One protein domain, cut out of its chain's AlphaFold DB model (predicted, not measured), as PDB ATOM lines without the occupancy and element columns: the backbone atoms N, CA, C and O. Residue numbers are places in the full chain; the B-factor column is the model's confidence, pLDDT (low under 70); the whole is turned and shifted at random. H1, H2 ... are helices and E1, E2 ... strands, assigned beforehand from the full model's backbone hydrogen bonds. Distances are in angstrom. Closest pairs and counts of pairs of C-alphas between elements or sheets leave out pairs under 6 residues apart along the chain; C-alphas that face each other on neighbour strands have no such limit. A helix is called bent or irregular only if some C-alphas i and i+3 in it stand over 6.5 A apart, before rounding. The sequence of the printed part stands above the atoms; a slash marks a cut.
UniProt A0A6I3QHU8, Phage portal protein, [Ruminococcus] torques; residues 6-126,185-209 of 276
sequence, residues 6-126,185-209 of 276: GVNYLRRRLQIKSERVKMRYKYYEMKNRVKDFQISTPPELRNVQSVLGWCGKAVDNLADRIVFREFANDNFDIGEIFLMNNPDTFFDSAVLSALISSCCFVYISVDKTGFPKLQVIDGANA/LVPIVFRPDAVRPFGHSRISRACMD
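Overview. This is residues 6 to 126 and 185 to 209 of the 276 residues of the protein "Phage portal protein" of [Ruminococcus] torques (UniProt A0A6I3QHU8). A small sheet of three strands has one helix, H5, along one face, and a shorter helix, H3, packs on H5 away from the sheet; the long helix H1 makes a corner with H5, residues 21 to 28 of H1 meeting residues 100 to 101 of H5. From this core a long loop with the small helix H2 reaches out at one end, where residues 39 to 45 stick out, and at the other end residues 72 to 77 stick out before H4. The printed part has 146 residues, with the named elements H1 H2 H3 H4 H5 E1 E2 E3 H6 along the chain, mixed in class. The sheet, in the order E2 E1 E3, is antiparallel throughout. The whole is loose, with a radius of gyration of the C-alphas of 18.9 A, and elongated, spanning 66 by 38 by 35 A.

Arrangement. E1, residues 103 to 110, is the inner strand; E2, residues 116 to 122, forms a hairpin with it, N 107 and O 119 being 2.8 A apart. E3, residues 185 to 189, is antiparallel to E1, with N 104 and O 188 at 2.8 A. H5, residues 87 to 101, runs along the strands at a height over the sheet of 7.9 A, over E2 and E1, in two layers, a helix on one face of a sheet. H3, residues 54 to 63, touches H5 at a steep tilt of 43 degrees, opposite ways; their closest C-alphas, of Ala 63 and Leu 96, are 5.7 A apart. H1, residues 7 to 28, touches H5 with residues 21 to 28 alone, about perpendicular at 87 degrees, closest at the C-alphas of Val 21 and Ser 101, 5.1 A. H6, residues 205 to 209, is close to but not clearly touching H3, the C-alphas of Cys 55 and Cys 207 being closest at 6.7 A. H4, residues 78 to 83, only grazes the sheet with residues 81 to 82. H2, residues 43 to 47, is apart from H1 and H3. Every O i to N i+4 pair is within hydrogen-bond range in H4 and H6; in H1 16 of 18 are, in H3 5 of 6, in H5 9 of 11, and in H2 0 of 1, beside 1 of 2 O i to N i+3 pairs.

Along the chain. E1 is 23.2 A long, E2 19.5 A and E3 12.5 A. H1 begins at C-alpha 7 (91.633, 61.884, 86.632), is 30.0 A long and has a kink of 32 degrees near residue 17. H5 is 21.5 A long and irregular, C-alphas 88 and 91 being 7.7 A apart; H2 is irregular too, with 7.2 A between C-alphas 44 and 47. H3 is 14.2 A long, and H6 ends at C-alpha 209 (90.806, 51.241, 53.495).

Size, cuts and confidence. The C-alphas of Pro 42 and Asn 75 are the two farthest apart, 67.1 A. Residues 127 to 184 are not printed, and C-alphas 126 and 185 are 8.7 A apart across the cut. The links H1 to H2, H3 to H4 and E3 to H6 are long. The mean pLDDT of the printed part is 91.2, and no printed residue is under 70.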
ATOM      1  N   GLY A   6      88.492  65.707  86.048       94.06
ATOM      2  CA  GLY A   6      89.285  64.888  86.950       94.06
ATOM      3  C   GLY A   6      89.872  63.617  86.332       94.06
ATOM      4  O   GLY A   6      89.506  63.149  85.248       94.06
ATOM      5  N   VAL A   7      90.791  63.005  87.085       94.38
ATOM      6  CA  VAL A   7      91.633  61.884  86.632       94.38
ATOM      7  C   VAL A   7      90.838  60.678  86.122       94.38
ATOM      8  O   VAL A   7      91.178  60.096  85.094       94.38
ATOM      9  N   ASN A   8      89.734  60.314  86.780       94.81
ATOM     10  CA  ASN A   8      88.934  59.146  86.397       94.81
ATOM     11  C   ASN A   8      88.250  59.332  85.036       94.81
ATOM     12  O   ASN A   8      88.123  58.378  84.262       94.81
ATOM     13  N   TYR A   9      87.821  60.557  84.724       96.88
ATOM     14  CA  TYR A   9      87.271  60.886  83.415       96.88
ATOM     15  C   TYR A   9      88.348  60.776  82.332       96.88
ATOM     16  O   TYR A   9      88.141  60.086  81.328       96.88
ATOM     17  N   LEU A  10      89.515  61.383  82.560       97.00
ATOM     18  CA  LEU A  10      90.617  61.358  81.600       97.00
ATOM     19  C   LEU A  10      91.180  59.948  81.383       97.00
ATOM     20  O   LEU A  10      91.457  59.581  80.242       97.00
ATOM     21  N   ARG A  11      91.254  59.111  82.426       95.69
ATOM     22  CA  ARG A  11      91.670  57.703  82.313       95.69
ATOM     23  C   ARG A  11      90.755  56.921  81.364       95.69
ATOM     24  O   ARG A  11      91.241  56.238  80.461       95.69
ATOM     25  N   ARG A  12      89.431  57.071  81.502       96.38
ATOM     26  CA  ARG A  12      88.451  56.456  80.582       96.38
ATOM     27  C   ARG A  12      88.576  57.007  79.164       96.38
ATOM     28  O   ARG A  12      88.572  56.244  78.199       96.38
ATOM     29  N   ARG A  13      88.732  58.329  79.026       95.88
ATOM     30  CA  ARG A  13      88.936  58.981  77.726       95.88
ATOM     31  C   ARG A  13      90.179  58.433  77.022       95.88
ATOM     32  O   ARG A  13      90.098  58.114  75.835       95.88
ATOM     33  N   LEU A  14      91.293  58.277  77.741       96.25
ATOM     34  CA  LEU A  14      92.525  57.719  77.192       96.25
ATOM     35  C   LEU A  14      92.313  56.286  76.710       96.25
ATOM     36  O   LEU A  14      92.700  55.975  75.589       96.25
ATOM     37  N   GLN A  15      91.674  55.427  77.509       94.19
ATOM     38  CA  GLN A  15      91.414  54.035  77.124       94.19
ATOM     39  C   GLN A  15      90.709  53.954  75.764       94.19
ATOM     40  O   GLN A  15      91.240  53.322  74.849       94.19
ATOM     41  N   ILE A  16      89.613  54.704  75.595       94.56
ATOM     42  CA  ILE A  16      88.828  54.754  74.352       94.56
ATOM     43  C   ILE A  16      89.667  55.267  73.172       94.56
ATOM     44  O   ILE A  16      89.633  54.710  72.074       94.56
ATOM     45  N   LYS A  17      90.427  56.353  73.358       94.00
ATOM     46  CA  LYS A  17      91.218  56.944  72.265       94.00
ATOM     47  C   LYS A  17      92.444  56.102  71.905       94.00
ATOM     48  O   LYS A  17      92.788  56.014  70.722       94.00
ATOM     49  N   SER A  18      93.049  55.430  72.884       94.88
ATOM     50  CA  SER A  18      94.267  54.634  72.708       94.88
ATOM     51  C   SER A  18      94.083  53.488  71.717       94.88
ATOM     52  O   SER A  18      95.015  53.164  70.986       94.88
ATOM     53  N   GLU A  19      92.886  52.899  71.626       94.62
ATOM     54  CA  GLU A  19      92.598  51.813  70.683       94.62
ATOM     55  C   GLU A  19      92.801  52.257  69.236       94.62
ATOM     56  O   GLU A  19      93.458  51.576  68.440       94.62
ATOM     57  N   ARG A  20      92.280  53.441  68.895       94.31
ATOM     58  CA  ARG A  20      92.399  53.985  67.543       94.31
ATOM     59  C   ARG A  20      93.832  54.391  67.226       94.31
ATOM     60  O   ARG A  20      94.269  54.193  66.095       94.31
ATOM     61  N   VAL A  21      94.557  54.929  68.202       96.31
ATOM     62  CA  VAL A  21      95.973  55.282  68.036       96.31
ATOM     63  C   VAL A  21      96.817  54.021  67.821       96.31
ATOM     64  O   VAL A  21      97.523  53.926  66.822       96.31
ATOM     65  N   LYS A  22      96.656  52.993  68.665       95.94
ATOM     66  CA  LYS A  22      97.331  51.690  68.519       95.94
ATOM     67  C   LYS A  22      97.026  51.023  67.180       95.94
ATOM     68  O   LYS A  22      97.908  50.415  66.584       95.94
ATOM     69  N   MET A  23      95.790  51.135  66.687       95.81
ATOM     70  CA  MET A  23      95.448  50.672  65.341       95.81
ATOM     71  C   MET A  23      96.308  51.374  64.285       95.81
ATOM     72  O   MET A  23      96.864  50.695  63.432       95.81
ATOM     73  N   ARG A  24      96.443  52.703  64.337       96.81
ATOM     74  CA  ARG A  24      97.253  53.456  63.366       96.81
ATOM     75  C   ARG A  24      98.732  53.083  63.430       96.81
ATOM     76  O   ARG A  24      99.320  52.903  62.373       96.81
ATOM     77  N   TYR A  25      99.282  52.850  64.624       96.94
ATOM     78  CA  TYR A  25     100.634  52.296  64.768       96.94
ATOM     79  C   TYR A  25     100.790  50.943  64.064       96.94
ATOM     80  O   TYR A  25     101.776  50.731  63.372       96.94
ATOM     81  N   LYS A  26      99.789  50.051  64.129       96.31
ATOM     82  CA  LYS A  26      99.839  48.789  63.365       96.31
ATOM     83  C   LYS A  26      99.902  49.012  61.853       96.31
ATOM     84  O   LYS A  26     100.581  48.251  61.185       96.31
ATOM     85  N   TYR A  27      99.200  50.010  61.313       96.75
ATOM     86  CA  TYR A  27      99.292  50.340  59.882       96.75
ATOM     87  C   TYR A  27     100.605  51.036  59.522       96.75
ATOM     88  O   TYR A  27     101.113  50.831  58.426       96.75
ATOM     89  N   TYR A  28     101.136  51.859  60.424       97.19
ATOM     90  CA  TYR A  28     102.432  52.510  60.262       97.19
ATOM     91  C   TYR A  28     103.565  51.475  60.180       97.19
ATOM     92  O   TYR A  28     104.315  51.475  59.215       97.19
ATOM     93  N   GLU A  29     103.609  50.530  61.126       96.56
ATOM     94  CA  GLU A  29     104.613  49.453  61.195       96.56
ATOM     95  C   GLU A  29     104.297  48.252  60.284       96.56
ATOM     96  O   GLU A  29     104.940  47.209  60.383       96.56
ATOM     97  N   MET A  30     103.242  48.353  59.472       95.12
ATOM     98  CA  MET A  30     102.713  47.284  58.621       95.12
ATOM     99  C   MET A  30     102.442  45.942  59.338       95.12
ATOM    100  O   MET A  30     102.459  44.868  58.742       95.12
ATOM    101  N   LYS A  31     102.128  46.003  60.635       93.75
ATOM    102  CA  LYS A  31     101.682  44.875  61.476       93.75
ATOM    103  C   LYS A  31     100.158  44.709  61.472       93.75
ATOM    104  O   LYS A  31      99.593  44.001  62.313       93.75
ATOM    105  N   ASN A  32      99.451  45.419  60.595       91.56
ATOM    106  CA  ASN A  32      98.013  45.271  60.422       91.56
ATOM    107  C   ASN A  32      97.695  43.932  59.744       91.56
ATOM    108  O   ASN A  32      98.401  43.479  58.852       91.56
ATOM    109  N   ARG A  33      96.591  43.307  60.160       85.94
ATOM    110  CA  ARG A  33      96.040  42.120  59.499       85.94
ATOM    111  C   ARG A  33      94.750  42.515  58.815       85.94
ATOM    112  O   ARG A  33      93.875  43.110  59.452       85.94
ATOM    113  N   VAL A  34      94.635  42.195  57.534       86.25
ATOM    114  CA  VAL A  34      93.431  42.510  56.770       86.25
ATOM    115  C   VAL A  34      92.443  41.373  56.922       86.25
ATOM    116  O   VAL A  34      92.802  40.200  56.826       86.25
ATOM    117  N   LYS A  35      91.177  41.722  57.162       82.50
ATOM    118  CA  LYS A  35      90.101  40.736  57.186       82.50
ATOM    119  C   LYS A  35      89.983  40.101  55.801       82.50
ATOM    120  O   LYS A  35      89.716  40.794  54.819       82.50
ATOM    121  N   ASP A  36      90.164  38.790  55.750       78.69
ATOM    122  CA  ASP A  36      89.855  37.992  54.574       78.69
ATOM    123  C   ASP A  36      88.339  37.758  54.514       78.69
ATOM    124  O   ASP A  36      87.715  37.427  55.526       78.69
ATOM    125  N   PHE A  37      87.739  37.957  53.341       79.44
ATOM    126  CA  PHE A  37      86.312  37.704  53.127       79.44
ATOM    127  C   PHE A  37      85.994  36.219  52.932       79.44
ATOM    128  O   PHE A  37      84.825  35.863  52.912       79.44
ATOM    129  N   GLN A  38      87.013  35.364  52.802       77.69
ATOM    130  CA  GLN A  38      86.899  33.909  52.653       77.69
ATOM    131  C   GLN A  38      86.107  33.458  51.416       77.69
ATOM    132  O   GLN A  38      85.731  32.296  51.324       77.69
ATOM    133  N   ILE A  39      85.885  34.360  50.456       74.56
ATOM    134  CA  ILE A  39      85.135  34.082  49.224       74.56
ATOM    135  C   ILE A  39      85.979  33.245  48.254       74.56
ATOM    136  O   ILE A  39      85.483  32.302  47.656       74.56
ATOM    137  N   SER A  40      87.256  33.598  48.097       70.06
ATOM    138  CA  SER A  40      88.137  33.051  47.054       70.06
ATOM    139  C   SER A  40      89.478  32.545  47.593       70.06
ATOM    140  O   SER A  40      90.370  32.230  46.816       70.06
ATOM    141  N   THR A  41      89.652  32.523  48.917       77.62
ATOM    142  CA  THR A  41      90.910  32.131  49.565       77.62
ATOM    143  C   THR A  41      90.787  30.700  50.100       77.62
ATOM    144  O   THR A  41      89.981  30.480  51.019       77.62
ATOM    145  N   PRO A  42      91.588  29.739  49.598       78.81
ATOM    146  CA  PRO A  42      91.636  28.379  50.132       78.81
ATOM    147  C   PRO A  42      91.916  28.362  51.645       78.81
ATOM    148  O   PRO A  42      92.677  29.214  52.114       78.81
ATOM    149  N   PRO A  43      91.342  27.420  52.427       80.75
ATOM    150  CA  PRO A  43      91.512  27.365  53.883       80.75
ATOM    151  C   PRO A  43      92.968  27.430  54.359       80.75
ATOM    152  O   PRO A  43      93.263  28.147  55.314       80.75
ATOM    153  N   GLU A  44      93.867  26.756  53.646       80.25
ATOM    154  CA  GLU A  44      95.300  26.661  53.950       80.25
ATOM    155  C   GLU A  44      96.031  28.005  53.779       80.25
ATOM    156  O   GLU A  44      96.896  28.357  54.578       80.25
ATOM    157  N   LEU A  45      95.613  28.825  52.807       80.62
ATOM    158  CA  LEU A  45      96.239  30.112  52.475       80.62
ATOM    159  C   LEU A  45      95.570  31.311  53.171       80.62
ATOM    160  O   LEU A  45      95.925  32.476  52.954       80.62
ATOM    161  N   ARG A  46      94.605  31.076  54.069       80.06
ATOM    162  CA  ARG A  46      93.930  32.154  54.819       80.06
ATOM    163  C   ARG A  46      94.894  32.960  55.683       80.06
ATOM    164  O   ARG A  46      94.708  34.170  55.821       80.06
ATOM    165  N   ASN A  47      95.939  32.319  56.201       80.44
ATOM    166  CA  ASN A  47      96.928  32.959  57.065       80.44
ATOM    167  C   ASN A  47      98.000  33.751  56.311       80.44
ATOM    168  O   ASN A  47      98.670  34.567  56.942       80.44
ATOM    169  N   VAL A  48      98.116  33.578  54.990       82.12
ATOM    170  CA  VAL A  48      99.017  34.388  54.166       82.12
ATOM    171  C   VAL A  48      98.561  35.846  54.216       82.12
ATOM    172  O   VAL A  48      97.362  36.153  54.115       82.12
ATOM    173  N   GLN A  49      99.519  36.740  54.440       79.88
ATOM    174  CA  GLN A  49      99.321  38.182  54.487       79.88
ATOM    175  C   GLN A  49     100.419  38.843  53.665       79.88
ATOM    176  O   GLN A  49     101.600  38.662  53.952       79.88
ATOM    177  N   SER A  50     100.021  39.650  52.691       85.94
ATOM    178  CA  SER A  50     100.924  40.586  52.028       85.94
ATOM    179  C   SER A  50     101.115  41.813  52.924       85.94
ATOM    180  O   SER A  50     100.247  42.131  53.736       85.94
ATOM    181  N   VAL A  51     102.232  42.520  52.776       90.50
ATOM    182  CA  VAL A  51     102.574  43.712  53.566       90.50
ATOM    183  C   VAL A  51     102.650  44.921  52.636       90.50
ATOM    184  O   VAL A  51     103.289  44.847  51.592       90.50
ATOM    185  N   LEU A  52     102.009  46.041  52.998       93.62
ATOM    186  CA  LEU A  52     102.057  47.285  52.217       93.62
ATOM    187  C   LEU A  52     102.427  48.487  53.088       93.62
ATOM    188  O   LEU A  52     101.718  48.842  54.027       93.62
ATOM    189  N   GLY A  53     103.515  49.162  52.715       95.00
ATOM    190  CA  GLY A  53     104.087  50.288  53.458       95.00
ATOM    191  C   GLY A  53     103.505  51.670  53.155       95.00
ATOM    192  O   GLY A  53     104.103  52.668  53.541       95.00
ATOM    193  N   TRP A  54     102.369  51.777  52.457       96.31
ATOM    194  CA  TRP A  54     101.850  53.077  52.001       96.31
ATOM    195  C   TRP A  54     101.487  54.024  53.152       96.31
ATOM    196  O   TRP A  54     101.719  55.225  53.047       96.31
ATOM    197  N   CYS A  55     100.954  53.498  54.262       96.44
ATOM    198  CA  CYS A  55     100.659  54.300  55.452       96.44
ATOM    199  C   CYS A  55     101.935  54.836  56.116       96.44
ATOM    200  O   CYS A  55     101.966  56.019  56.446       96.44
ATOM    201  N   GLY A  56     102.965  53.994  56.272       96.44
ATOM    202  CA  GLY A  56     104.282  54.410  56.770       96.44
ATOM    203  C   GLY A  56     104.882  55.493  55.879       96.44
ATOM    204  O   GLY A  56     105.079  56.621  56.313       96.44
ATOM    205  N   LYS A  57     104.963  55.229  54.570       96.38
ATOM    206  CA  LYS A  57     105.520  56.180  53.603       96.38
ATOM    207  C   LYS A  57     104.773  57.519  53.556       96.38
ATOM    208  O   LYS A  57     105.386  58.560  53.336       96.38
ATOM    209  N   ALA A  58     103.453  57.515  53.756       95.38
ATOM    210  CA  ALA A  58     102.647  58.735  53.808       95.38
ATOM    211  C   ALA A  58     102.915  59.601  55.050       95.38
ATOM    212  O   ALA A  58     102.631  60.805  55.002       95.38
ATOM    213  N   VAL A  59     103.395  58.989  56.138       97.12
ATOM    214  CA  VAL A  59     103.835  59.650  57.371       97.12
ATOM    215  C   VAL A  59     105.281  60.117  57.217       97.12
ATOM    216  O   VAL A  59     105.508  61.321  57.299       97.12
ATOM    217  N   ASP A  60     106.205  59.208  56.899       95.94
ATOM    218  CA  ASP A  60     107.653  59.472  56.848       95.94
ATOM    219  C   ASP A  60     107.980  60.612  55.886       95.94
ATOM    220  O   ASP A  60     108.596  61.597  56.263       95.94
ATOM    221  N   ASN A  61     107.413  60.579  54.673       95.19
ATOM    222  CA  ASN A  61     107.644  61.627  53.675       95.19
ATOM    223  C   ASN A  61     107.257  63.039  54.145       95.19
ATOM    224  O   ASN A  61     107.714  64.014  53.547       95.19
ATOM    225  N   LEU A  62     106.333  63.156  55.103       94.50
ATOM    226  CA  LEU A  62     105.941  64.439  55.679       94.50
ATOM    227  C   LEU A  62     106.775  64.759  56.923       94.50
ATOM    228  O   LEU A  62     107.159  65.913  57.077       94.50
ATOM    229  N   ALA A  63     107.055  63.760  57.764       94.56
ATOM    230  CA  ALA A  63     107.911  63.899  58.940       94.56
ATOM    231  C   ALA A  63     109.316  64.380  58.546       94.56
ATOM    232  O   ALA A  63     109.744  65.420  59.028       94.56
ATOM    233  N   ASP A  64     109.941  63.733  57.558       92.62
ATOM    234  CA  ASP A  64     111.298  64.034  57.069       92.62
ATOM    235  C   ASP A  64     111.443  65.456  56.492       92.62
ATOM    236  O   ASP A  64     112.548  65.949  56.274       92.62
ATOM    237  N   ARG A  65     110.325  66.128  56.187       93.38
ATOM    238  CA  ARG A  65     110.305  67.507  55.666       93.38
ATOM    239  C   ARG A  65     110.116  68.555  56.755       93.38
ATOM    240  O   ARG A  65     110.270  69.742  56.475       93.38
ATOM    241  N   ILE A  66     109.723  68.143  57.955       91.38
ATOM    242  CA  ILE A  66     109.504  69.031  59.091       91.38
ATOM    243  C   ILE A  66     110.768  68.970  59.937       91.38
ATOM    244  O   ILE A  66     110.947  68.061  60.735       91.38
ATOM    245  N   VAL A  67     111.641  69.956  59.745       88.31
ATOM    246  CA  VAL A  67     112.908  70.056  60.471       88.31
ATOM    247  C   VAL A  67     112.810  71.200  61.467       88.31
ATOM    248  O   VAL A  67     112.600  72.352  61.079       88.31
ATOM    249  N   PHE A  68     112.969  70.882  62.749       88.62
ATOM    250  CA  PHE A  68     113.204  71.896  63.768       88.62
ATOM    251  C   PHE A  68     114.645  72.402  63.644       88.62
ATOM    252  O   PHE A  68     115.565  71.604  63.493       88.62
ATOM    253  N   ARG A  69     114.840  73.724  63.673       86.62
ATOM    254  CA  ARG A  69     116.175  74.335  63.595       86.62
ATOM    255  C   ARG A  69     116.599  74.885  64.945       86.62
ATOM    256  O   ARG A  69     117.524  74.369  65.553       86.62
ATOM    257  N   GLU A  70     115.904  75.916  65.401       87.00
ATOM    258  CA  GLU A  70     116.241  76.642  66.621       87.00
ATOM    259  C   GLU A  70     115.058  77.496  67.085       87.00
ATOM    260  O   GLU A  70     114.094  77.719  66.342       87.00
ATOM    261  N   PHE A  71     115.155  77.997  68.315       88.94
ATOM    262  CA  PHE A  71     114.292  79.055  68.819       88.94
ATOM    263  C   PHE A  71     114.930  80.408  68.484       88.94
ATOM    264  O   PHE A  71     115.994  80.744  68.993       88.94
ATOM    265  N   ALA A  72     114.297  81.187  67.607       88.25
ATOM    266  CA  ALA A  72     114.772  82.532  67.288       88.25
ATOM    267  C   ALA A  72     114.479  83.506  68.444       88.25
ATOM    268  O   ALA A  72     113.405  83.438  69.043       88.25
ATOM    269  N   ASN A  73     115.385  84.462  68.688       88.75
ATOM    270  CA  ASN A  73     115.280  85.465  69.764       88.75
ATOM    271  C   ASN A  73     115.105  84.839  71.160       88.75
ATOM    272  O   ASN A  73     114.216  85.224  71.925       88.75
ATOM    273  N   ASP A  74     115.930  83.838  71.463       86.50
ATOM    274  CA  ASP A  74     115.855  83.076  72.703       86.50
ATOM    275  C   ASP A  74     116.399  83.855  73.910       86.50
ATOM    276  O   ASP A  74     117.543  83.710  74.321       86.50
ATOM    277  N   ASN A  75     115.551  84.709  74.478       86.25
ATOM    278  CA  ASN A  75     115.879  85.527  75.649       86.25
ATOM    279  C   ASN A  75     115.767  84.762  76.984       86.25
ATOM    280  O   ASN A  75     115.924  85.368  78.043       86.25
ATOM    281  N   PHE A  76     115.407  83.476  76.944       84.06
ATOM    282  CA  PHE A  76     115.134  82.646  78.122       84.06
ATOM    283  C   PHE A  76     115.945  81.341  78.125       84.06
ATOM    284  O   PHE A  76     115.595  80.422  78.867       84.06
ATOM    285  N   ASP A  77     116.981  81.251  77.287       85.00
ATOM    286  CA  ASP A  77     117.866  80.089  77.147       85.00
ATOM    287  C   ASP A  77     117.100  78.762  76.930       85.00
ATOM    288  O   ASP A  77     117.488  77.681  77.383       85.00
ATOM    289  N   ILE A  78     115.972  78.825  76.211       86.00
ATOM    290  CA  ILE A  78     115.141  77.672  75.838       86.00
ATOM    291  C   ILE A  78     115.946  76.691  74.980       86.00
ATOM    292  O   ILE A  78     115.785  75.476  75.105       86.00
ATOM    293  N   GLY A  79     116.820  77.206  74.122       86.62
ATOM    294  CA  GLY A  79     117.774  76.451  73.328       86.62
ATOM    295  C   GLY A  79     118.723  75.646  74.206       86.62
ATOM    296  O   GLY A  79     118.899  74.458  73.951       86.62
ATOM    297  N   GLU A  80     119.259  76.223  75.284       85.69
ATOM    298  CA  GLU A  80     120.106  75.480  76.226       85.69
ATOM    299  C   GLU A  80     119.317  74.389  76.952       85.69
ATOM    300  O   GLU A  80     119.759  73.240  77.002       85.69
ATOM    301  N   ILE A  81     118.110  74.700  77.436       85.44
ATOM    302  CA  ILE A  81     117.208  73.707  78.043       85.44
ATOM    303  C   ILE A  81     116.944  72.554  77.071       85.44
ATOM    304  O   ILE A  81     116.948  71.381  77.455       85.44
ATOM    305  N   PHE A  82     116.715  72.870  75.801       85.75
ATOM    306  CA  PHE A  82     116.484  71.878  74.766       85.75
ATOM    307  C   PHE A  82     117.730  71.017  74.504       85.75
ATOM    308  O   PHE A  82     117.614  69.791  74.440       85.75
ATOM    309  N   LEU A  83     118.916  71.631  74.441       86.38
ATOM    310  CA  LEU A  83     120.199  70.942  74.275       86.38
ATOM    311  C   LEU A  83     120.550  70.032  75.462       86.38
ATOM    312  O   LEU A  83     121.138  68.974  75.261       86.38
ATOM    313  N   MET A  84     120.145  70.396  76.683       84.94
ATOM    314  CA  MET A  84     120.304  69.559  77.884       84.94
ATOM    315  C   MET A  84     119.401  68.313  77.889       84.94
ATOM    316  O   MET A  84     119.569  67.430  78.731       84.94
ATOM    317  N   ASN A  85     118.424  68.239  76.982       85.00
ATOM    318  CA  ASN A  85     117.542  67.089  76.821       85.00
ATOM    319  C   ASN A  85     118.073  66.152  75.718       85.00
ATOM    320  O   ASN A  85     119.252  65.818  75.697       85.00
ATOM    321  N   ASN A  86     117.212  65.653  74.830       81.88
ATOM    322  CA  ASN A  86     117.613  64.805  73.705       81.88
ATOM    323  C   ASN A  86     117.326  65.545  72.389       81.88
ATOM    324  O   ASN A  86     116.360  65.197  71.702       81.88
ATOM    325  N   PRO A  87     118.092  66.608  72.077       81.94
ATOM    326  CA  PRO A  87     117.764  67.529  70.995       81.94
ATOM    327  C   PRO A  87     117.683  66.829  69.634       81.94
ATOM    328  O   PRO A  87     116.785  67.129  68.850       81.94
ATOM    329  N   ASP A  88     118.545  65.833  69.411       81.69
ATOM    330  CA  ASP A  88     118.681  65.127  68.134       81.69
ATOM    331  C   ASP A  88     117.430  64.342  67.733       81.69
ATOM    332  O   ASP A  88     117.156  64.183  66.551       81.69
ATOM    333  N   THR A  89     116.667  63.819  68.699       87.50
ATOM    334  CA  THR A  89     115.525  62.929  68.403       87.50
ATOM    335  C   THR A  89     114.193  63.437  68.936       87.50
ATOM    336  O   THR A  89     113.144  62.870  68.622       87.50
ATOM    337  N   PHE A  90     114.198  64.498  69.746       91.12
ATOM    338  CA  PHE A  90     112.999  64.975  70.426       91.12
ATOM    339  C   PHE A  90     111.916  65.437  69.448       91.12
ATOM    340  O   PHE A  90     110.789  64.935  69.503       91.12
ATOM    341  N   PHE A  91     112.238  66.377  68.552       90.88
ATOM    342  CA  PHE A  91     111.251  66.909  67.610       90.88
ATOM    343  C   PHE A  91     110.871  65.883  66.549       90.88
ATOM    344  O   PHE A  91     109.684  65.755  66.259       90.88
ATOM    345  N   ASP A  92     111.825  65.092  66.063       91.50
ATOM    346  CA  ASP A  92     111.559  64.011  65.111       91.50
ATOM    347  C   ASP A  92     110.554  63.009  65.688       91.50
ATOM    348  O   ASP A  92     109.534  62.695  65.067       91.50
ATOM    349  N   SER A  93     110.770  62.581  66.936       92.94
ATOM    350  CA  SER A  93     109.856  61.694  67.658       92.94
ATOM    351  C   SER A  93     108.486  62.340  67.884       92.94
ATOM    352  O   SER A  93     107.448  61.708  67.658       92.94
ATOM    353  N   ALA A  94     108.452  63.614  68.281       95.06
ATOM    354  CA  ALA A  94     107.209  64.332  68.539       95.06
ATOM    355  C   ALA A  94     106.368  64.547  67.270       95.06
ATOM    356  O   ALA A  94     105.154  64.318  67.288       95.06
ATOM    357  N   VAL A  95     106.999  64.945  66.164       95.62
ATOM    358  CA  VAL A  95     106.356  65.152  64.860       95.62
ATOM    359  C   VAL A  95     105.839  63.826  64.316       95.62
ATOM    360  O   VAL A  95     104.661  63.732  63.958       95.62
ATOM    361  N   LEU A  96     106.676  62.785  64.311       96.12
ATOM    362  CA  LEU A  96     106.287  61.451  63.863       96.12
ATOM    363  C   LEU A  96     105.089  60.928  64.668       96.12
ATOM    364  O   LEU A  96     104.080  60.495  64.102       96.12
ATOM    365  N   SER A  97     105.165  61.037  65.996       96.44
ATOM    366  CA  SER A  97     104.086  60.664  66.909       96.44
ATOM    367  C   SER A  97     102.801  61.430  66.596       96.44
ATOM    368  O   SER A  97     101.763  60.800  66.392       96.44
ATOM    369  N   ALA A  98     102.854  62.760  66.449       97.00
ATOM    370  CA  ALA A  98     101.684  63.579  66.131       97.00
ATOM    371  C   ALA A  98     101.055  63.212  64.773       97.00
ATOM    372  O   ALA A  98      99.828  63.132  64.655       97.00
ATOM    373  N   LEU A  99     101.867  62.905  63.757       97.31
ATOM    374  CA  LEU A  99     101.386  62.458  62.447       97.31
ATOM    375  C   LEU A  99     100.657  61.106  62.525       97.31
ATOM    376  O   LEU A  99      99.614  60.927  61.882       97.31
ATOM    377  N   ILE A 100     101.150  60.165  63.336       97.25
ATOM    378  CA  ILE A 100     100.533  58.843  63.518       97.25
ATOM    379  C   ILE A 100      99.291  58.938  64.406       97.25
ATOM    380  O   ILE A 100      98.221  58.451  64.034       97.25
ATOM    381  N   SER A 101      99.380  59.559  65.575       96.44
ATOM    382  CA  SER A 101      98.331  59.523  66.596       96.44
ATOM    383  C   SER A 101      97.264  60.610  66.426       96.44
ATOM    384  O   SER A 101      96.159  60.397  66.924       96.44
ATOM    385  N   SER A 102      97.538  61.688  65.669       96.00
ATOM    386  CA  SER A 102      96.906  63.036  65.625       96.00
ATOM    387  C   SER A 102      97.533  64.083  66.549       96.00
ATOM    388  O   SER A 102      97.544  65.265  66.209       96.00
ATOM    389  N   CYS A 103      98.078  63.663  67.687       96.44
ATOM    390  CA  CYS A 103      98.705  64.555  68.652       96.44
ATOM    391  C   CYS A 103      99.751  63.823  69.495       96.44
ATOM    392  O   CYS A 103      99.576  62.675  69.912       96.44
ATOM    393  N   CYS A 104     100.840  64.516  69.769       96.88
ATOM    394  CA  CYS A 104     101.836  64.107  70.738       96.88
ATOM    395  C   CYS A 104     101.742  65.018  71.962       96.88
ATOM    396  O   CYS A 104     101.156  66.094  71.889       96.88
ATOM    397  N   PHE A 105     102.310  64.602  73.083       97.50
ATOM    398  CA  PHE A 105     102.394  65.421  74.282       97.50
ATOM    399  C   PHE A 105     103.846  65.538  74.725       97.50
ATOM    400  O   PHE A 105     104.614  64.587  74.604       97.50
ATOM    401  N   VAL A 106     104.212  66.701  75.247       96.19
ATOM    402  CA  VAL A 106     105.489  66.953  75.905       96.19
ATOM    403  C   VAL A 106     105.208  67.102  77.387       96.19
ATOM    404  O   VAL A 106     104.578  68.066  77.819       96.19
ATOM    405  N   TYR A 107     105.649  66.123  78.163       95.31
ATOM    406  CA  TYR A 107     105.640  66.194  79.613       95.31
ATOM    407  C   TYR A 107     106.883  66.943  80.089       95.31
ATOM    408  O   TYR A 107     108.005  66.565  79.750       95.31
ATOM    409  N   ILE A 108     106.665  67.998  80.872       93.69
ATOM    410  CA  ILE A 108     107.717  68.811  81.475       93.69
ATOM    411  C   ILE A 108     107.814  68.442  82.954       93.69
ATOM    412  O   ILE A 108     106.843  68.542  83.704       93.69
ATOM    413  N   SER A 109     108.998  68.018  83.376       91.56
ATOM    414  CA  SER A 109     109.297  67.666  84.765       91.56
ATOM    415  C   SER A 109     110.638  68.230  85.199       91.56
ATOM    416  O   SER A 109     111.358  68.814  84.396       91.56
ATOM    417  N   VAL A 110     110.963  68.075  86.477       88.50
ATOM    418  CA  VAL A 110     112.249  68.490  87.037       88.50
ATOM    419  C   VAL A 110     113.083  67.232  87.269       88.50
ATOM    420  O   VAL A 110     112.586  66.273  87.863       88.50
ATOM    421  N   ASP A 111     114.317  67.208  86.771       83.12
ATOM    422  CA  ASP A 111     115.250  66.111  87.039       83.12
ATOM    423  C   ASP A 111     115.865  66.226  88.447       83.12
ATOM    424  O   ASP A 111     115.729  67.239  89.134       83.12
ATOM    425  N   LYS A 112     116.589  65.194  88.891       79.88
ATOM    426  CA  LYS A 112     117.247  65.136  90.208       79.88
ATOM    427  C   LYS A 112     118.230  66.285  90.461       79.88
ATOM    428  O   LYS A 112     118.508  66.601  91.611       79.88
ATOM    429  N   THR A 113     118.761  66.882  89.400       80.56
ATOM    430  CA  THR A 113     119.692  68.020  89.425       80.56
ATOM    431  C   THR A 113     118.987  69.378  89.455       80.56
ATOM    432  O   THR A 113     119.658  70.401  89.536       80.56
ATOM    433  N   GLY A 114     117.651  69.410  89.391       82.00
ATOM    434  CA  GLY A 114     116.862  70.643  89.365       82.00
ATOM    435  C   GLY A 114     116.640  71.228  87.967       82.00
ATOM    436  O   GLY A 114     115.931  72.224  87.842       82.00
ATOM    437  N   PHE A 115     117.192  70.612  86.916       85.50
ATOM    438  CA  PHE A 115     117.019  71.071  85.536       85.50
ATOM    439  C   PHE A 115     115.715  70.555  84.903       85.50
ATOM    440  O   PHE A 115     115.259  69.450  85.223       85.50
ATOM    441  N   PRO A 116     115.095  71.337  83.998       88.19
ATOM    442  CA  PRO A 116     113.886  70.932  83.294       88.19
ATOM    443  C   PRO A 116     114.148  69.772  82.325       88.19
ATOM    444  O   PRO A 116     115.016  69.825  81.453       88.19
ATOM    445  N   LYS A 117     113.326  68.733  82.450       90.06
ATOM    446  CA  LYS A 117     113.328  67.540  81.612       90.06
ATOM    447  C   LYS A 117     112.073  67.481  80.755       90.06
ATOM    448  O   LYS A 117     110.954  67.534  81.274       90.06
ATOM    449  N   LEU A 118     112.272  67.300  79.457       92.50
ATOM    450  CA  LEU A 118     111.229  67.187  78.449       92.50
ATOM    451  C   LEU A 118     111.110  65.731  78.000       92.50
ATOM    452  O   LEU A 118     112.077  65.120  77.546       92.50
ATOM    453  N   GLN A 119     109.909  65.168  78.098       92.75
ATOM    454  CA  GLN A 119     109.627  63.808  77.651       92.75
ATOM    455  C   GLN A 119     108.484  63.792  76.642       92.75
ATOM    456  O   GLN A 119     107.382  64.265  76.915       92.75
ATOM    457  N   VAL A 120     108.740  63.182  75.489       94.88
ATOM    458  CA  VAL A 120     107.731  62.937  74.458       94.88
ATOM    459  C   VAL A 120     106.846  61.763  74.885       94.88
ATOM    460  O   VAL A 120     107.342  60.680  75.198       94.88
ATOM    461  N   ILE A 121     105.531  61.973  74.895       96.25
ATOM    462  CA  ILE A 121     104.514  60.967  75.208       96.25
ATOM    463  C   ILE A 121     103.531  60.883  74.046       96.25
ATOM    464  O   ILE A 121     102.924  61.876  73.640       96.25
ATOM    465  N   ASP A 122     103.344  59.682  73.511       94.12
ATOM    466  CA  ASP A 122     102.438  59.463  72.395       94.12
ATOM    467  C   ASP A 122     100.954  59.572  72.795       94.12
ATOM    468  O   ASP A 122     100.554  59.368  73.947       94.12
ATOM    469  N   GLY A 123     100.101  59.837  71.805       93.94
ATOM    470  CA  GLY A 123      98.659  60.000  72.009       93.94
ATOM    471  C   GLY A 123      97.902  58.740  72.466       93.94
ATOM    472  O   GLY A 123      96.704  58.824  72.734       93.94
ATOM    473  N   ALA A 124      98.533  57.559  72.548       96.00
ATOM    474  CA  ALA A 124      97.949  56.379  73.194       96.00
ATOM    475  C   ALA A 124      98.211  56.338  74.707       96.00
ATOM    476  O   ALA A 124      97.563  55.549  75.405       96.00
ATOM    477  N   ASN A 125      99.136  57.164  75.205       97.00
ATOM    478  CA  ASN A 125      99.521  57.237  76.609       97.00
ATOM    479  C   ASN A 125      99.175  58.567  77.279       97.00
ATOM    480  O   ASN A 125      99.151  58.601  78.503       97.00
ATOM    481  N   ALA A 126      98.835  59.614  76.531       97.56
ATOM    482  CA  ALA A 126      98.404  60.889  77.096       97.56
ATOM    483  C   ALA A 126      97.100  61.416  76.481       97.56
ATOM    484  O   ALA A 126      96.737  61.120  75.341       97.56
ATOM    485  N   LEU A 185     101.921  69.512  80.655       97.00
ATOM    486  CA  LEU A 185     101.709  68.533  79.601       97.00
ATOM    487  C   LEU A 185     101.257  69.293  78.349       97.00
ATOM    488  O   LEU A 185     100.089  69.658  78.220       97.00
ATOM    489  N   VAL A 186     102.190  69.562  77.441       96.19
ATOM    490  CA  VAL A 186     101.968  70.437  76.284       96.19
ATOM    491  C   VAL A 186     101.619  69.602  75.051       96.19
ATOM    492  O   VAL A 186     102.398  68.722  74.685       96.19
ATOM    493  N   PRO A 187     100.470  69.826  74.389       96.31
ATOM    494  CA  PRO A 187     100.095  69.068  73.206       96.31
ATOM    495  C   PRO A 187     100.782  69.621  71.946       96.31
ATOM    496  O   PRO A 187     100.712  70.807  71.648       96.31
ATOM    497  N   ILE A 188     101.388  68.737  71.157       95.75
ATOM    498  CA  ILE A 188     101.833  68.990  69.783       95.75
ATOM    499  C   ILE A 188     100.781  68.381  68.860       95.75
ATOM    500  O   ILE A 188     100.668  67.158  68.744       95.75
ATOM    501  N   VAL A 189      99.970  69.231  68.232       95.69
ATOM    502  CA  VAL A 189      98.780  68.803  67.487       95.69
ATOM    503  C   VAL A 189      99.007  68.877  65.983       95.69
ATOM    504  O   VAL A 189      99.428  69.905  65.455       95.69
ATOM    505  N   PHE A 190      98.656  67.809  65.264       95.50
ATOM    506  CA  PHE A 190      98.694  67.797  63.807       95.50
ATOM    507  C   PHE A 190      97.312  68.097  63.212       95.50
ATOM    508  O   PHE A 190      96.372  67.317  63.366       95.50
ATOM    509  N   ARG A 191      97.210  69.219  62.485       93.44
ATOM    510  CA  ARG A 191      95.987  69.700  61.808       93.44
ATOM    511  C   ARG A 191      94.762  69.764  62.738       93.44
ATOM    512  O   ARG A 191      93.822  68.999  62.522       93.44
ATOM    513  N   PRO A 192      94.761  70.627  63.768       94.12
ATOM    514  CA  PRO A 192      93.555  70.896  64.552       94.12
ATOM    515  C   PRO A 192      92.450  71.512  63.681       94.12
ATOM    516  O   PRO A 192      92.734  72.213  62.711       94.12
ATOM    517  N   ASP A 193      91.194  71.261  64.042       91.94
ATOM    518  CA  ASP A 193      90.038  72.011  63.543       91.94
ATOM    519  C   ASP A 193      89.021  72.253  64.671       91.94
ATOM    520  O   ASP A 193      89.149  71.693  65.762       91.94
ATOM    521  N   ALA A 194      87.998  73.069  64.401       88.19
ATOM    522  CA  ALA A 194      86.984  73.453  65.387       88.19
ATOM    523  C   ALA A 194      86.177  72.271  65.968       88.19
ATOM    524  O   ALA A 194      85.584  72.389  67.033       88.19
ATOM    525  N   VAL A 195      86.132  71.123  65.283       91.44
ATOM    526  CA  VAL A 195      85.431  69.909  65.740       91.44
ATOM    527  C   VAL A 195      86.397  68.945  66.443       91.44
ATOM    528  O   VAL A 195      86.001  68.139  67.291       91.44
ATOM    529  N   ARG A 196      87.677  68.982  66.070       91.75
ATOM    530  CA  ARG A 196      88.754  68.117  66.543       91.75
ATOM    531  C   ARG A 196      89.952  68.968  66.942       91.75
ATOM    532  O   ARG A 196      90.923  69.063  66.186       91.75
ATOM    533  N   PRO A 197      89.960  69.473  68.180       93.00
ATOM    534  CA  PRO A 197      91.057  70.311  68.643       93.00
ATOM    535  C   PRO A 197      92.350  69.512  68.886       93.00
ATOM    536  O   PRO A 197      93.436  70.067  68.833       93.00
ATOM    537  N   PHE A 198      92.265  68.183  69.041       94.38
ATOM    538  CA  PHE A 198      93.424  67.267  69.021       94.38
ATOM    539  C   PHE A 198      93.836  66.817  67.608       94.38
ATOM    540  O   PHE A 198      94.684  65.941  67.456       94.38
ATOM    541  N   GLY A 199      93.225  67.396  66.577       94.44
ATOM    542  CA  GLY A 199      93.624  67.243  65.188       94.44
ATOM    543  C   GLY A 199      93.303  65.908  64.530       94.44
ATOM    544  O   GLY A 199      92.444  65.123  64.959       94.44
ATOM    545  N   HIS A 200      93.989  65.663  63.414       95.25
ATOM    546  CA  HIS A 200      93.752  64.529  62.528       95.25
ATOM    547  C   HIS A 200      95.048  63.842  62.163       95.25
ATOM    548  O   HIS A 200      95.917  64.437  61.551       95.25
ATOM    549  N   SER A 201      95.128  62.541  62.424       96.31
ATOM    550  CA  SER A 201      96.246  61.724  61.952       96.31
ATOM    551  C   SER A 201      96.364  61.743  60.429       96.31
ATOM    552  O   SER A 201      95.360  61.702  59.709       96.31
ATOM    553  N   ARG A 202      97.609  61.676  59.957       96.56
ATOM    554  CA  ARG A 202      97.950  61.447  58.554       96.56
ATOM    555  C   ARG A 202      97.427  60.100  58.044       96.56
ATOM    556  O   ARG A 202      97.005  60.005  56.892       96.56
ATOM    557  N   ILE A 203      97.378  59.085  58.911       97.19
ATOM    558  CA  ILE A 203      96.779  57.774  58.633       97.19
ATOM    559  C   ILE A 203      95.255  57.883  58.805       97.19
ATOM    560  O   ILE A 203      94.665  57.635  59.871       97.19
ATOM    561  N   SER A 204      94.607  58.299  57.717       95.44
ATOM    562  CA  SER A 204      93.157  58.465  57.637       95.44
ATOM    563  C   SER A 204      92.421  57.129  57.456       95.44
ATOM    564  O   SER A 204      93.017  56.086  57.180       95.44
ATOM    565  N   ARG A 205      91.086  57.152  57.600       94.06
ATOM    566  CA  ARG A 205      90.229  55.995  57.276       94.06
ATOM    567  C   ARG A 205      90.377  55.581  55.811       94.06
ATOM    568  O   ARG A 205      90.515  54.394  55.560       94.06
ATOM    569  N   ALA A 206      90.413  56.551  54.899       95.56
ATOM    570  CA  ALA A 206      90.593  56.302  53.474       95.56
ATOM    571  C   ALA A 206      91.950  55.645  53.180       95.56
ATOM    572  O   ALA A 206      92.006  54.668  52.445       95.56
ATOM    573  N   CYS A 207      93.029  56.108  53.825       93.75
ATOM    574  CA  CYS A 207      94.355  55.499  53.676       93.75
ATOM    575  C   CYS A 207      94.346  54.021  54.091       93.75
ATOM    576  O   CYS A 207      94.796  53.165  53.336       93.75
ATOM    577  N   MET A 208      93.797  53.718  55.271       95.50
ATOM    578  CA  MET A 208      93.701  52.337  55.758       95.50
ATOM    579  C   MET A 208      92.830  51.463  54.853       95.50
ATOM    580  O   MET A 208      93.169  50.308  54.618       95.50
ATOM    581  N   ASP A 209      91.718  51.996  54.351       95.19
ATOM    582  CA  ASP A 209      90.806  51.241  53.495       95.19
ATOM    583  C   ASP A 209      91.437  50.890  52.141       95.19
ATOM    584  O   ASP A 209      91.410  49.729  51.729       95.19
TER     585      ASP A 209